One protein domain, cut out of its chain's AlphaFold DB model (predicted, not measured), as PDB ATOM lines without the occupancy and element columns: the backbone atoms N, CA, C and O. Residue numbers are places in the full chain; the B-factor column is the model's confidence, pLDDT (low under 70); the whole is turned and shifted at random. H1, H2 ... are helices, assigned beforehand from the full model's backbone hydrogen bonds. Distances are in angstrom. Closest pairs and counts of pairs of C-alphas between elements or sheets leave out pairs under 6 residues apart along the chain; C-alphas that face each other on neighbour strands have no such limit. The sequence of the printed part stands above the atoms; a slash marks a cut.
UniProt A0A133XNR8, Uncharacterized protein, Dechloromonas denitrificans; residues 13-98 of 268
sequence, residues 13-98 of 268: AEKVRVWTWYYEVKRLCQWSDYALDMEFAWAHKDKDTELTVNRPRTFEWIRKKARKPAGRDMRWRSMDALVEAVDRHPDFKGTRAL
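What this domain is: This is residues 13 to 98 of the 268 residues of an uncharacterized protein of Dechloromonas denitrificans (UniProt A0A133XNR8). Five helices join in a ring of contacts, H1 to H3 to H2 to H4 to H5 and back to H1, with the long H1 on one side and the wide loop of residues 42 to 57 at the far end. The 86 printed residues hold H1 to H5 in chain order and no named strand: all helix, compact, radius of gyration of the C-alphas 12.2 A, spans 34 by 26 by 20 A.

Where its parts are: H1, residues 13 to 28, begins at C-alpha 13 (-36.481, 7.585, 2.307) and measures 22.5 A. H2 is residues 33 to 41, 10.2 A; H3 58 to 65, 10.2 A; H4 79 to 87, 12.2 A; H5 95 to 98, 5.2 A, ending at C-alpha 98 (-43.197, 1.287, -7.251).

How they stand to each other: H1 touches H3 with residues 18 to 22 alone, closest C-alphas Trp 19 and Arg 63, 6.4 A, at a steep tilt of 54 degrees. H2 and H4 touch about perpendicular, 80 degrees, closest C-alphas Phe 40 and Ala 85, 6.2 A. In H1 to H4 every O i to N i+4 pair is within hydrogen-bond range; H5 is too short for one.

The domain as a whole: The printed part has no cut. Links H2 to H3 and H3 to H4 are long. Residues 45 to 54 have pLDDT under 70.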
ATOM      1  N   ALA A  13     -35.740   8.571   3.091       94.56
ATOM      2  CA  ALA A  13     -36.481   7.585   2.307       94.56
ATOM      3  C   ALA A  13     -37.621   8.226   1.496       94.56
ATOM      4  O   ALA A  13     -37.850   7.838   0.359       94.56
ATOM      5  N   GLU A  14     -38.271   9.277   2.010       94.19
ATOM      6  CA  GLU A  14     -39.328   9.990   1.279       94.19
ATOM      7  C   GLU A  14     -38.793  10.794   0.091       94.19
ATOM      8  O   GLU A  14     -39.493  10.968  -0.907       94.19
ATOM      9  N   LYS A  15     -37.552  11.290   0.172       93.88
ATOM     10  CA  LYS A  15     -36.897  11.916  -0.986       93.88
ATOM     11  C   LYS A  15     -36.550  10.865  -2.032       93.88
ATOM     12  O   LYS A  15     -36.860  11.040  -3.206       93.88
ATOM     13  N   VAL A  16     -35.959   9.766  -1.573       95.25
ATOM     14  CA  VAL A  16     -35.544   8.653  -2.424       95.25
ATOM     15  C   VAL A  16     -36.738   8.000  -3.121       95.25
ATOM     16  O   VAL A  16     -36.662   7.754  -4.318       95.25
ATOM     17  N   ARG A  17     -37.869   7.822  -2.432       96.19
ATOM     18  CA  ARG A  17     -39.143   7.351  -2.998       96.19
ATOM     19  C   ARG A  17     -39.576   8.168  -4.213       96.19
ATOM     20  O   ARG A  17     -39.912   7.620  -5.259       96.19
ATOM     21  N   VAL A  18     -39.554   9.493  -4.072       96.12
ATOM     22  CA  VAL A  18     -39.970  10.431  -5.124       96.12
ATOM     23  C   VAL A  18     -39.006  10.404  -6.306       96.12
ATOM     24  O   VAL A  18     -39.451  10.382  -7.450       96.12
ATOM     25  N   TRP A  19     -37.699  10.379  -6.043       96.12
ATOM     26  CA  TRP A  19     -36.700  10.256  -7.102       96.12
ATOM     27  C   TRP A  19     -36.777   8.916  -7.822       96.12
ATOM     28  O   TRP A  19     -36.769   8.899  -9.043       96.12
ATOM     29  N   THR A  20     -36.920   7.818  -7.088       96.62
ATOM     30  CA  THR A  20     -37.030   6.470  -7.656       96.62
ATOM     31  C   THR A  20     -38.222   6.377  -8.606       96.62
ATOM     32  O   THR A  20     -38.072   5.914  -9.732       96.62
ATOM     33  N   TRP A  21     -39.384   6.904  -8.204       97.31
ATOM     34  CA  TRP A  21     -40.545   6.992  -9.093       97.31
ATOM     35  C   TRP A  21     -40.268   7.851 -10.333       97.31
ATOM     36  O   TRP A  21     -40.559   7.427 -11.446       97.31
ATOM     37  N   TYR A  22     -39.660   9.029 -10.165       96.81
ATOM     38  CA  TYR A  22     -39.302   9.892 -11.293       96.81
ATOM     39  C   TYR A  22     -38.358   9.203 -12.283       96.81
ATOM     40  O   TYR A  22     -38.577   9.268 -13.490       96.81
ATOM     41  N   TYR A  23     -37.318   8.535 -11.786       95.62
ATOM     42  CA  TYR A  23     -36.367   7.832 -12.635       95.62
ATOM     43  C   TYR A  23     -36.996   6.624 -13.321       95.62
ATOM     44  O   TYR A  23     -36.640   6.355 -14.463       95.62
ATOM     45  N   GLU A  24     -37.979   5.963 -12.708       95.62
ATOM     46  CA  GLU A  24     -38.752   4.930 -13.400       95.62
ATOM     47  C   GLU A  24     -39.587   5.516 -14.546       95.62
ATOM     48  O   GLU A  24     -39.528   5.012 -15.665       95.62
ATOM     49  N   VAL A  25     -40.274   6.643 -14.328       96.44
ATOM     50  CA  VAL A  25     -40.981   7.360 -15.410       96.44
ATOM     51  C   VAL A  25     -40.012   7.740 -16.536       96.44
ATOM     52  O   VAL A  25     -40.306   7.551 -17.715       96.44
ATOM     53  N   LYS A  26     -38.817   8.232 -16.192       95.19
ATOM     54  CA  LYS A  26     -37.777   8.574 -17.171       95.19
ATOM     55  C   LYS A  26     -37.154   7.366 -17.862       95.19
ATOM     56  O   LYS A  26     -36.722   7.510 -18.999       95.19
ATOM     57  N   ARG A  27     -37.104   6.199 -17.225       94.00
ATOM     58  CA  ARG A  27     -36.612   4.961 -17.843       94.00
ATOM     59  C   ARG A  27     -37.568   4.463 -18.928       94.00
ATOM     60  O   ARG A  27     -37.117   3.890 -19.914       94.00
ATOM     61  N   LEU A  28     -38.866   4.705 -18.751       94.12
ATOM     62  CA  LEU A  28     -39.919   4.278 -19.673       94.12
ATOM     63  C   LEU A  28     -40.144   5.251 -20.845       94.12
ATOM     64  O   LEU A  28     -40.791   4.879 -21.817       94.12
ATOM     65  N   CYS A  29     -39.605   6.480 -20.799       92.94
ATOM     66  CA  CYS A  29     -39.792   7.456 -21.879       92.94
ATOM     67  C   CYS A  29     -38.635   8.453 -22.071       92.94
ATOM     68  O   CYS A  29     -37.950   8.881 -21.137       92.94
ATOM     69  N   GLN A  30     -38.516   8.974 -23.294       92.75
ATOM     70  CA  GLN A  30     -37.587  10.065 -23.626       92.75
ATOM     71  C   GLN A  30     -38.197  11.468 -23.469       92.75
ATOM     72  O   GLN A  30     -37.595  12.461 -23.870       92.75
ATOM     73  N   TRP A  31     -39.379  11.587 -22.857       94.88
ATOM     74  CA  TRP A  31     -40.061  12.873 -22.722       94.88
ATOM     75  C   TRP A  31     -39.286  13.828 -21.813       94.88
ATOM     76  O   TRP A  31     -38.708  13.420 -20.800       94.88
ATOM     77  N   SER A  32     -39.264  15.110 -22.170       94.75
ATOM     78  CA  SER A  32     -38.666  16.143 -21.322       94.75
ATOM     79  C   SER A  32     -39.506  16.369 -20.059       94.75
ATOM     80  O   SER A  32     -40.711  16.118 -20.066       94.75
ATOM     81  N   ASP A  33     -38.895  16.912 -18.995       94.69
ATOM     82  CA  ASP A  33     -39.630  17.334 -17.783       94.69
ATOM     83  C   ASP A  33     -40.825  18.235 -18.152       94.69
ATOM     84  O   ASP A  33     -41.899  18.116 -17.574       94.69
ATOM     85  N   TYR A  34     -40.656  19.080 -19.175       91.31
ATOM     86  CA  TYR A  34     -41.709  19.944 -19.699       91.31
ATOM     87  C   TYR A  34     -42.867  19.168 -20.339       91.31
ATOM     88  O   TYR A  34     -44.022  19.455 -20.043       91.31
ATOM     89  N   ALA A  35     -42.576  18.191 -21.201       92.19
ATOM     90  CA  ALA A  35     -43.615  17.371 -21.821       92.19
ATOM     91  C   ALA A  35     -44.396  16.571 -20.764       92.19
ATOM     92  O   ALA A  35     -45.621  16.502 -20.821       92.19
ATOM     93  N   LEU A  36     -43.698  16.052 -19.747       94.44
ATOM     94  CA  LEU A  36     -44.325  15.385 -18.604       94.44
ATOM     95  C   LEU A  36     -45.205  16.344 -17.786       94.44
ATOM     96  O   LEU A  36     -46.306  15.972 -17.386       94.44
ATOM     97  N   ASP A  37     -44.753  17.580 -17.553       91.50
ATOM     98  CA  ASP A  37     -45.550  18.604 -16.869       91.50
ATOM     99  C   ASP A  37     -46.835  18.934 -17.653       91.50
ATOM    100  O   ASP A  37     -47.918  18.984 -17.066       91.50
ATOM    101  N   MET A  38     -46.741  19.102 -18.974       88.38
ATOM    102  CA  MET A  38     -47.899  19.396 -19.826       88.38
ATOM    103  C   MET A  38     -48.916  18.256 -19.857       88.38
ATOM    104  O   MET A  38     -50.119  18.513 -19.815       88.38
ATOM    105  N   GLU A  39     -48.453  17.007 -19.882       91.38
ATOM    106  CA  GLU A  39     -49.356  15.859 -19.934       91.38
ATOM    107  C   GLU A  39     -49.969  15.535 -18.562       91.38
ATOM    108  O   GLU A  39     -51.177  15.303 -18.441       91.38
ATOM    109  N   PHE A  40     -49.153  15.559 -17.503       93.19
ATOM    110  CA  PHE A  40     -49.518  14.957 -16.222       93.19
ATOM    111  C   PHE A  40     -49.651  15.932 -15.050       93.19
ATOM    112  O   PHE A  40     -50.321  15.589 -14.076       93.19
ATOM    113  N   ALA A  41     -49.054  17.126 -15.071       89.88
ATOM    114  CA  ALA A  41     -49.071  17.983 -13.878       89.88
ATOM    115  C   ALA A  41     -50.387  18.760 -13.691       89.88
ATOM    116  O   ALA A  41     -50.746  19.089 -12.556       89.88
ATOM    117  N   TRP A  42     -51.122  19.025 -14.771       87.50
ATOM    118  CA  TRP A  42     -52.399  19.744 -14.740       87.50
ATOM    119  C   TRP A  42     -53.550  18.869 -14.235       87.50
ATOM    120  O   TRP A  42     -53.709  17.733 -14.670       87.50
ATOM    121  N   ALA A  43     -54.381  19.394 -13.333       83.00
ATOM    122  CA  ALA A  43     -55.579  18.712 -12.841       83.00
ATOM    123  C   ALA A  43     -56.728  18.759 -13.864       83.00
ATOM    124  O   ALA A  43     -57.385  17.741 -14.084       83.00
ATOM    125  N   HIS A  44     -56.897  19.904 -14.532       76.12
ATOM    126  CA  HIS A  44     -57.883  20.146 -15.584       76.12
ATOM    127  C   HIS A  44     -57.148  20.589 -16.856       76.12
ATOM    128  O   HIS A  44     -56.387  21.557 -16.819       76.12
ATOM    129  N   LYS A  45     -57.333  19.869 -17.972       64.00
ATOM    130  CA  LYS A  45     -56.830  20.283 -19.295       64.00
ATOM    131  C   LYS A  45     -57.817  21.292 -19.899       64.00
ATOM    132  O   LYS A  45     -58.492  20.975 -20.873       64.00
ATOM    133  N   ASP A  46     -57.950  22.472 -19.301       57.06
ATOM    134  CA  ASP A  46     -58.723  23.546 -19.931       57.06
ATOM    135  C   ASP A  46     -57.869  24.255 -20.990       57.06
ATOM    136  O   ASP A  46     -56.676  24.512 -20.795       57.06
ATOM    137  N   LYS A  47     -58.506  24.517 -22.137       48.69
ATOM    138  CA  LYS A  47     -57.916  24.845 -23.448       48.69
ATOM    139  C   LYS A  47     -57.095  26.145 -23.526       48.69
ATOM    140  O   LYS A  47     -56.480  26.370 -24.557       48.69
ATOM    141  N   ASP A  48     -57.002  26.935 -22.455       48.22
ATOM    142  CA  ASP A  48     -56.280  28.224 -22.427       48.22
ATOM    143  C   ASP A  48     -54.878  28.144 -21.786       48.22
ATOM    144  O   ASP A  48     -54.318  29.126 -21.294       48.22
ATOM    145  N   THR A  49     -54.263  26.960 -21.769       52.91
ATOM    146  CA  THR A  49     -52.980  26.695 -21.089       52.91
ATOM    147  C   THR A  49     -51.726  27.151 -21.863       52.91
ATOM    148  O   THR A  49     -50.641  26.604 -21.676       52.91
ATOM    149  N   GLU A  50     -51.829  28.194 -22.695       51.09
ATOM    150  CA  GLU A  50     -50.715  28.724 -23.507       51.09
ATOM    151  C   GLU A  50     -49.845  29.787 -22.806       51.09
ATOM    152  O   GLU A  50     -48.812  30.207 -23.334       51.09
ATOM    153  N   LEU A  51     -50.169  30.202 -21.575       54.66
ATOM    154  CA  LEU A  51     -49.315  31.134 -20.829       54.66
ATOM    155  C   LEU A  51     -48.124  30.408 -20.183       54.66
ATOM    156  O   LEU A  51     -48.159  29.986 -19.024       54.66
ATOM    157  N   THR A  52     -47.025  30.335 -20.939       59.12
ATOM    158  CA  THR A  52     -45.710  29.769 -20.567       59.12
ATOM    159  C   THR A  52     -45.171  30.213 -19.198       59.12
ATOM    160  O   THR A  52     -44.387  29.487 -18.580       59.12
ATOM    161  N   VAL A  53     -45.607  31.370 -18.689       63.09
ATOM    162  CA  VAL A  53     -45.150  31.971 -17.424       63.09
ATOM    163  C   VAL A  53     -45.717  31.263 -16.182       63.09
ATOM    164  O   VAL A  53     -45.021  31.170 -15.173       63.09
ATOM    165  N   ASN A  54     -46.932  30.704 -16.248       68.81
ATOM    166  CA  ASN A  54     -47.622  30.092 -15.096       68.81
ATOM    167  C   ASN A  54     -47.645  28.554 -15.124       68.81
ATOM    168  O   ASN A  54     -48.427  27.925 -14.404       68.81
ATOM    169  N   ARG A  55     -46.788  27.932 -15.941       74.44
ATOM    170  CA  ARG A  55     -46.737  26.471 -16.067       74.44
ATOM    171  C   ARG A  55     -46.239  25.787 -14.783       74.44
ATOM    172  O   ARG A  55     -45.315  26.297 -14.133       74.44
ATOM    173  N   PRO A  56     -46.771  24.602 -14.433       80.19
ATOM    174  CA  PRO A  56     -46.173  23.769 -13.404       80.19
ATOM    175  C   PRO A  56     -44.766  23.340 -13.845       80.19
ATOM    176  O   PRO A  56     -44.536  23.007 -15.002       80.19
ATOM    177  N   ARG A  57     -43.813  23.377 -12.909       89.38
ATOM    178  CA  ARG A  57     -42.451  22.827 -13.066       89.38
ATOM    179  C   ARG A  57     -42.285  21.609 -12.162       89.38
ATOM    180  O   ARG A  57     -41.322  21.512 -11.398       89.38
ATOM    181  N   THR A  58     -43.303  20.756 -12.135       92.44
ATOM    182  CA  THR A  58     -43.460  19.690 -11.147       92.44
ATOM    183  C   THR A  58     -42.383  18.634 -11.329       92.44
ATOM    184  O   THR A  58     -41.650  18.362 -10.377       92.44
ATOM    185  N   PHE A  59     -42.218  18.101 -12.541       95.19
ATOM    186  CA  PHE A  59     -41.203  17.080 -12.821       95.19
ATOM    187  C   PHE A  59     -39.782  17.622 -12.651       95.19
ATOM    188  O   PHE A  59     -38.939  16.959 -12.045       95.19
ATOM    189  N   GLU A  60     -39.528  18.870 -13.052       94.19
ATOM    190  CA  GLU A  60     -38.225  19.503 -12.819       94.19
ATOM    191  C   GLU A  60     -37.915  19.649 -11.316       94.19
ATOM    192  O   GLU A  60     -36.795  19.390 -10.862       94.19
ATOM    193  N   TRP A  61     -38.896  20.070 -10.512       94.25
ATOM    194  CA  TRP A  61     -38.732  20.208  -9.064       94.25
ATOM    195  C   TRP A  61     -38.625  18.862  -8.346       94.25
ATOM    196  O   TRP A  61     -37.916  18.763  -7.338       94.25
ATOM    197  N   ILE A  62     -39.291  17.831  -8.858       94.94
ATOM    198  CA  ILE A  62     -39.118  16.451  -8.418       94.94
ATOM    199  C   ILE A  62     -37.681  16.008  -8.689       94.94
ATOM    200  O   ILE A  62     -36.983  15.672  -7.735       94.94
ATOM    201  N   ARG A  63     -37.187  16.123  -9.929       94.50
ATOM    202  CA  ARG A  63     -35.809  15.749 -10.276       94.50
ATOM    203  C   ARG A  63     -34.787  16.469  -9.402       94.50
ATOM    204  O   ARG A  63     -33.965  15.833  -8.754       94.50
ATOM    205  N   LYS A  64     -34.856  17.801  -9.323       92.50
ATOM    206  CA  LYS A  64     -33.828  18.604  -8.636       92.50
ATOM    207  C   LYS A  64     -33.905  18.553  -7.109       92.50
ATOM    208  O   LYS A  64     -32.894  18.769  -6.449       92.50
ATOM    209  N   LYS A  65     -35.099  18.387  -6.528       92.00
ATOM    210  CA  LYS A  65     -35.319  18.624  -5.085       92.00
ATOM    211  C   LYS A  65     -36.176  17.565  -4.385       92.00
ATOM    212  O   LYS A  65     -36.494  17.756  -3.210       92.00
ATOM    213  N   ALA A  66     -36.602  16.507  -5.079       92.00
ATOM    214  CA  ALA A  66     -37.616  15.560  -4.605       92.00
ATOM    215  C   ALA A  66     -38.874  16.274  -4.061       92.00
ATOM    216  O   ALA A  66     -39.487  15.880  -3.058       92.00
ATOM    217  N   ARG A  67     -39.241  17.413  -4.667       91.50
ATOM    218  CA  ARG A  67     -40.346  18.238  -4.181       91.50
ATOM    219  C   ARG A  67     -41.669  17.691  -4.704       91.50
ATOM    220  O   ARG A  67     -42.054  17.970  -5.829       91.50
ATOM    221  N   LYS A  68     -42.395  17.001  -3.826       91.00
ATOM    222  CA  LYS A  68     -43.796  16.624  -4.048       91.00
ATOM    223  C   LYS A  68     -44.662  17.870  -4.327       91.00
ATOM    224  O   LYS A  68     -44.576  18.824  -3.537       91.00
ATOM    225  N   PRO A  69     -45.489  17.885  -5.386       88.38
ATOM    226  CA  PRO A  69     -46.502  18.913  -5.559       88.38
ATOM    227  C   PRO A  69     -47.540  18.777  -4.440       88.38
ATOM    228  O   PRO A  69     -47.982  17.681  -4.092       88.38
ATOM    229  N   ALA A  70     -47.884  19.906  -3.823       79.75
ATOM    230  CA  ALA A  70     -48.739  19.923  -2.640       79.75
ATOM    231  C   ALA A  70     -50.240  19.862  -2.970       79.75
ATOM    232  O   ALA A  70     -51.031  19.764  -2.041       79.75
ATOM    233  N   GLY A  71     -50.631  19.991  -4.247       75.44
ATOM    234  CA  GLY A  71     -52.040  20.029  -4.668       75.44
ATOM    235  C   GLY A  71     -52.857  21.172  -4.052       75.44
ATOM    236  O   GLY A  71     -54.072  21.078  -3.969       75.44
ATOM    237  N   ARG A  72     -52.196  22.228  -3.551       77.44
ATOM    238  CA  ARG A  72     -52.872  23.393  -2.945       77.44
ATOM    239  C   ARG A  72     -53.480  24.322  -3.986       77.44
ATOM    240  O   ARG A  72     -54.419  25.044  -3.683       77.44
ATOM    241  N   ASP A  73     -52.894  24.333  -5.175       79.38
ATOM    242  CA  ASP A  73     -53.459  25.000  -6.336       79.38
ATOM    243  C   ASP A  73     -54.356  23.989  -7.047       79.38
ATOM    244  O   ASP A  73     -53.865  22.938  -7.460       79.38
ATOM    245  N   MET A  74     -55.650  24.293  -7.177       81.38
ATOM    246  CA  MET A  74     -56.632  23.402  -7.810       81.38
ATOM    247  C   MET A  74     -56.295  23.097  -9.273       81.38
ATOM    248  O   MET A  74     -56.755  22.100  -9.818       81.38
ATOM    249  N   ARG A  75     -55.454  23.919  -9.910       81.12
ATOM    250  CA  ARG A  75     -54.992  23.690 -11.281       81.12
ATOM    251  C   ARG A  75     -54.004  22.534 -11.381       81.12
ATOM    252  O   ARG A  75     -53.812  22.010 -12.476       81.12
ATOM    253  N   TRP A  76     -53.334  22.158 -10.290       84.88
ATOM    254  CA  TRP A  76     -52.210  21.218 -10.306       84.88
ATOM    255  C   TRP A  76     -52.506  19.978  -9.472       84.88
ATOM    256  O   TRP A  76     -53.045  20.053  -8.367       84.88
ATOM    257  N   ARG A  77     -52.082  18.815  -9.964       89.19
ATOM    258  CA  ARG A  77     -52.253  17.558  -9.234       89.19
ATOM    259  C   ARG A  77     -51.411  17.540  -7.951       89.19
ATOM    260  O   ARG A  77     -50.290  18.053  -7.900       89.19
ATOM    261  N   SER A  78     -51.946  16.922  -6.896       92.62
ATOM    262  CA  SER A  78     -51.143  16.476  -5.749       92.62
ATOM    263  C   SER A  78     -50.182  15.364  -6.179       92.62
ATOM    264  O   SER A  78     -50.309  14.828  -7.278       92.62
ATOM    265  N   MET A  79     -49.219  14.988  -5.329       94.38
ATOM    266  CA  MET A  79     -48.303  13.893  -5.677       94.38
ATOM    267  C   MET A  79     -49.055  12.586  -5.947       94.38
ATOM    268  O   MET A  79     -48.758  11.916  -6.927       94.38
ATOM    269  N   ASP A  80     -50.048  12.246  -5.127       94.06
ATOM    270  CA  ASP A  80     -50.786  10.991  -5.292       94.06
ATOM    271  C   ASP A  80     -51.642  11.013  -6.563       94.06
ATOM    272  O   ASP A  80     -51.650  10.043  -7.317       94.06
ATOM    273  N   ALA A  81     -52.284  12.149  -6.861       94.50
ATOM    274  CA  ALA A  81     -53.027  12.327  -8.107       94.50
ATOM    275  C   ALA A  81     -52.107  12.338  -9.341       94.50
ATOM    276  O   ALA A  81     -52.508  11.880 -10.407       94.50
ATOM    277  N   LEU A  82     -50.881  12.852  -9.212       96.19
ATOM    278  CA  LEU A  82     -49.878  12.842 -10.273       96.19
ATOM    279  C   LEU A  82     -49.400  11.418 -10.570       96.19
ATOM    280  O   LEU A  82     -49.393  11.016 -11.727       96.19
ATOM    281  N   VAL A  83     -49.026  10.661  -9.534       97.19
ATOM    282  CA  VAL A  83     -48.604   9.255  -9.658       97.19
ATOM    283  C   VAL A  83     -49.703   8.430 -10.318       97.19
ATOM    284  O   VAL A  83     -49.427   7.659 -11.229       97.19
ATOM    285  N   GLU A  84     -50.945   8.638  -9.891       96.50
ATOM    286  CA  GLU A  84     -52.115   7.991 -10.472       96.50
ATOM    287  C   GLU A  84     -52.326   8.361 -11.947       96.50
ATOM    288  O   GLU A  84     -52.590   7.493 -12.773       96.50
ATOM    289  N   ALA A  85     -52.204   9.644 -12.299       95.06
ATOM    290  CA  ALA A  85     -52.368  10.094 -13.678       95.06
ATOM    291  C   ALA A  85     -51.287   9.527 -14.609       95.06
ATOM    292  O   ALA A  85     -51.600   9.159 -15.739       95.06
ATOM    293  N   VAL A  86     -50.043   9.441 -14.130       96.81
ATOM    294  CA  VAL A  86     -48.936   8.837 -14.879       96.81
ATOM    295  C   VAL A  86     -49.175   7.341 -15.066       96.81
ATOM    296  O   VAL A  86     -49.135   6.870 -16.191       96.81
ATOM    297  N   ASP A  87     -49.503   6.599 -14.008       97.31
ATOM    298  CA  ASP A  87     -49.678   5.140 -14.073       97.31
ATOM    299  C   ASP A  87     -50.836   4.684 -14.976       97.31
ATOM    300  O   ASP A  87     -50.775   3.609 -15.570       97.31
ATOM    301  N   ARG A  88     -51.875   5.517 -15.125       96.25
ATOM    302  CA  ARG A  88     -52.990   5.265 -16.055       96.25
ATOM    303  C   ARG A  88     -52.594   5.355 -17.524       96.25
ATOM    304  O   ARG A  88     -53.314   4.830 -18.372       96.25
ATOM    305  N   HIS A  89     -51.503   6.043 -17.845       95.56
ATOM    306  CA  HIS A  89     -51.030   6.143 -19.216       95.56
ATOM    307  C   HIS A  89     -50.347   4.821 -19.624       95.56
ATOM    308  O   HIS A  89     -49.507   4.327 -18.867       95.56
ATOM    309  N   PRO A  90     -50.661   4.245 -20.804       94.12
ATOM    310  CA  PRO A  90     -50.204   2.905 -21.194       94.12
ATOM    311  C   PRO A  90     -48.691   2.680 -21.062       94.12
ATOM    312  O   PRO A  90     -48.268   1.644 -20.551       94.12
ATOM    313  N   ASP A  91     -47.892   3.682 -21.437       94.00
ATOM    314  CA  ASP A  91     -46.424   3.611 -21.413       94.00
ATOM    315  C   ASP A  91     -45.808   3.596 -20.001       94.00
ATOM    316  O   ASP A  91     -44.629   3.287 -19.842       94.00
ATOM    317  N   PHE A  92     -46.580   3.933 -18.963       95.88
ATOM    318  CA  PHE A  92     -46.084   4.119 -17.593       95.88
ATOM    319  C   PHE A  92     -46.758   3.195 -16.566       95.88
ATOM    320  O   PHE A  92     -46.649   3.416 -15.351       95.88
ATOM    321  N   LYS A  93     -47.448   2.153 -17.042       93.50
ATOM    322  CA  LYS A  93     -48.157   1.190 -16.197       93.50
ATOM    323  C   LYS A  93     -47.208   0.512 -15.202       93.50
ATOM    324  O   LYS A  93     -46.184  -0.046 -15.583       93.50
ATOM    325  N   GLY A  94     -47.580   0.513 -13.924       90.25
ATOM    326  CA  GLY A  94     -46.821  -0.092 -12.827       90.25
ATOM    327  C   GLY A  94     -45.946   0.893 -12.043       90.25
ATOM    328  O   GLY A  94     -45.475   0.556 -10.952       90.25
ATOM    329  N   THR A  95     -45.770   2.130 -12.519       95.81
ATOM    330  CA  THR A  95     -45.026   3.176 -11.793       95.81
ATOM    331  C   THR A  95     -45.670   3.512 -10.445       95.81
ATOM    332  O   THR A  95     -44.961   3.789  -9.469       95.81
ATOM    333  N   ARG A  96     -47.003   3.425 -10.330       96.25
ATOM    334  CA  ARG A  96     -47.712   3.622  -9.056       96.25
ATOM    335  C   ARG A  96     -47.368   2.548  -8.035       96.25
ATOM    336  O   ARG A  96     -47.208   2.875  -6.858       96.25
ATOM    337  N   ALA A  97     -47.235   1.293  -8.461       93.94
ATOM    338  CA  ALA A  97     -46.876   0.193  -7.569       93.94
ATOM    339  C   ALA A  97     -45.486   0.415  -6.953       93.94
ATOM    340  O   ALA A  97     -45.317   0.256  -5.746       93.94
ATOM    341  N   LEU A  98     -44.518   0.892  -7.748       95.12
ATOM    342  CA  LEU A  98     -43.197   1.287  -7.251       95.12
ATOM    343  C   LEU A  98     -43.290   2.433  -6.235       95.12
ATOM    344  O   LEU A  98     -42.675   2.371  -5.170       95.12
TER     345      LEU A  98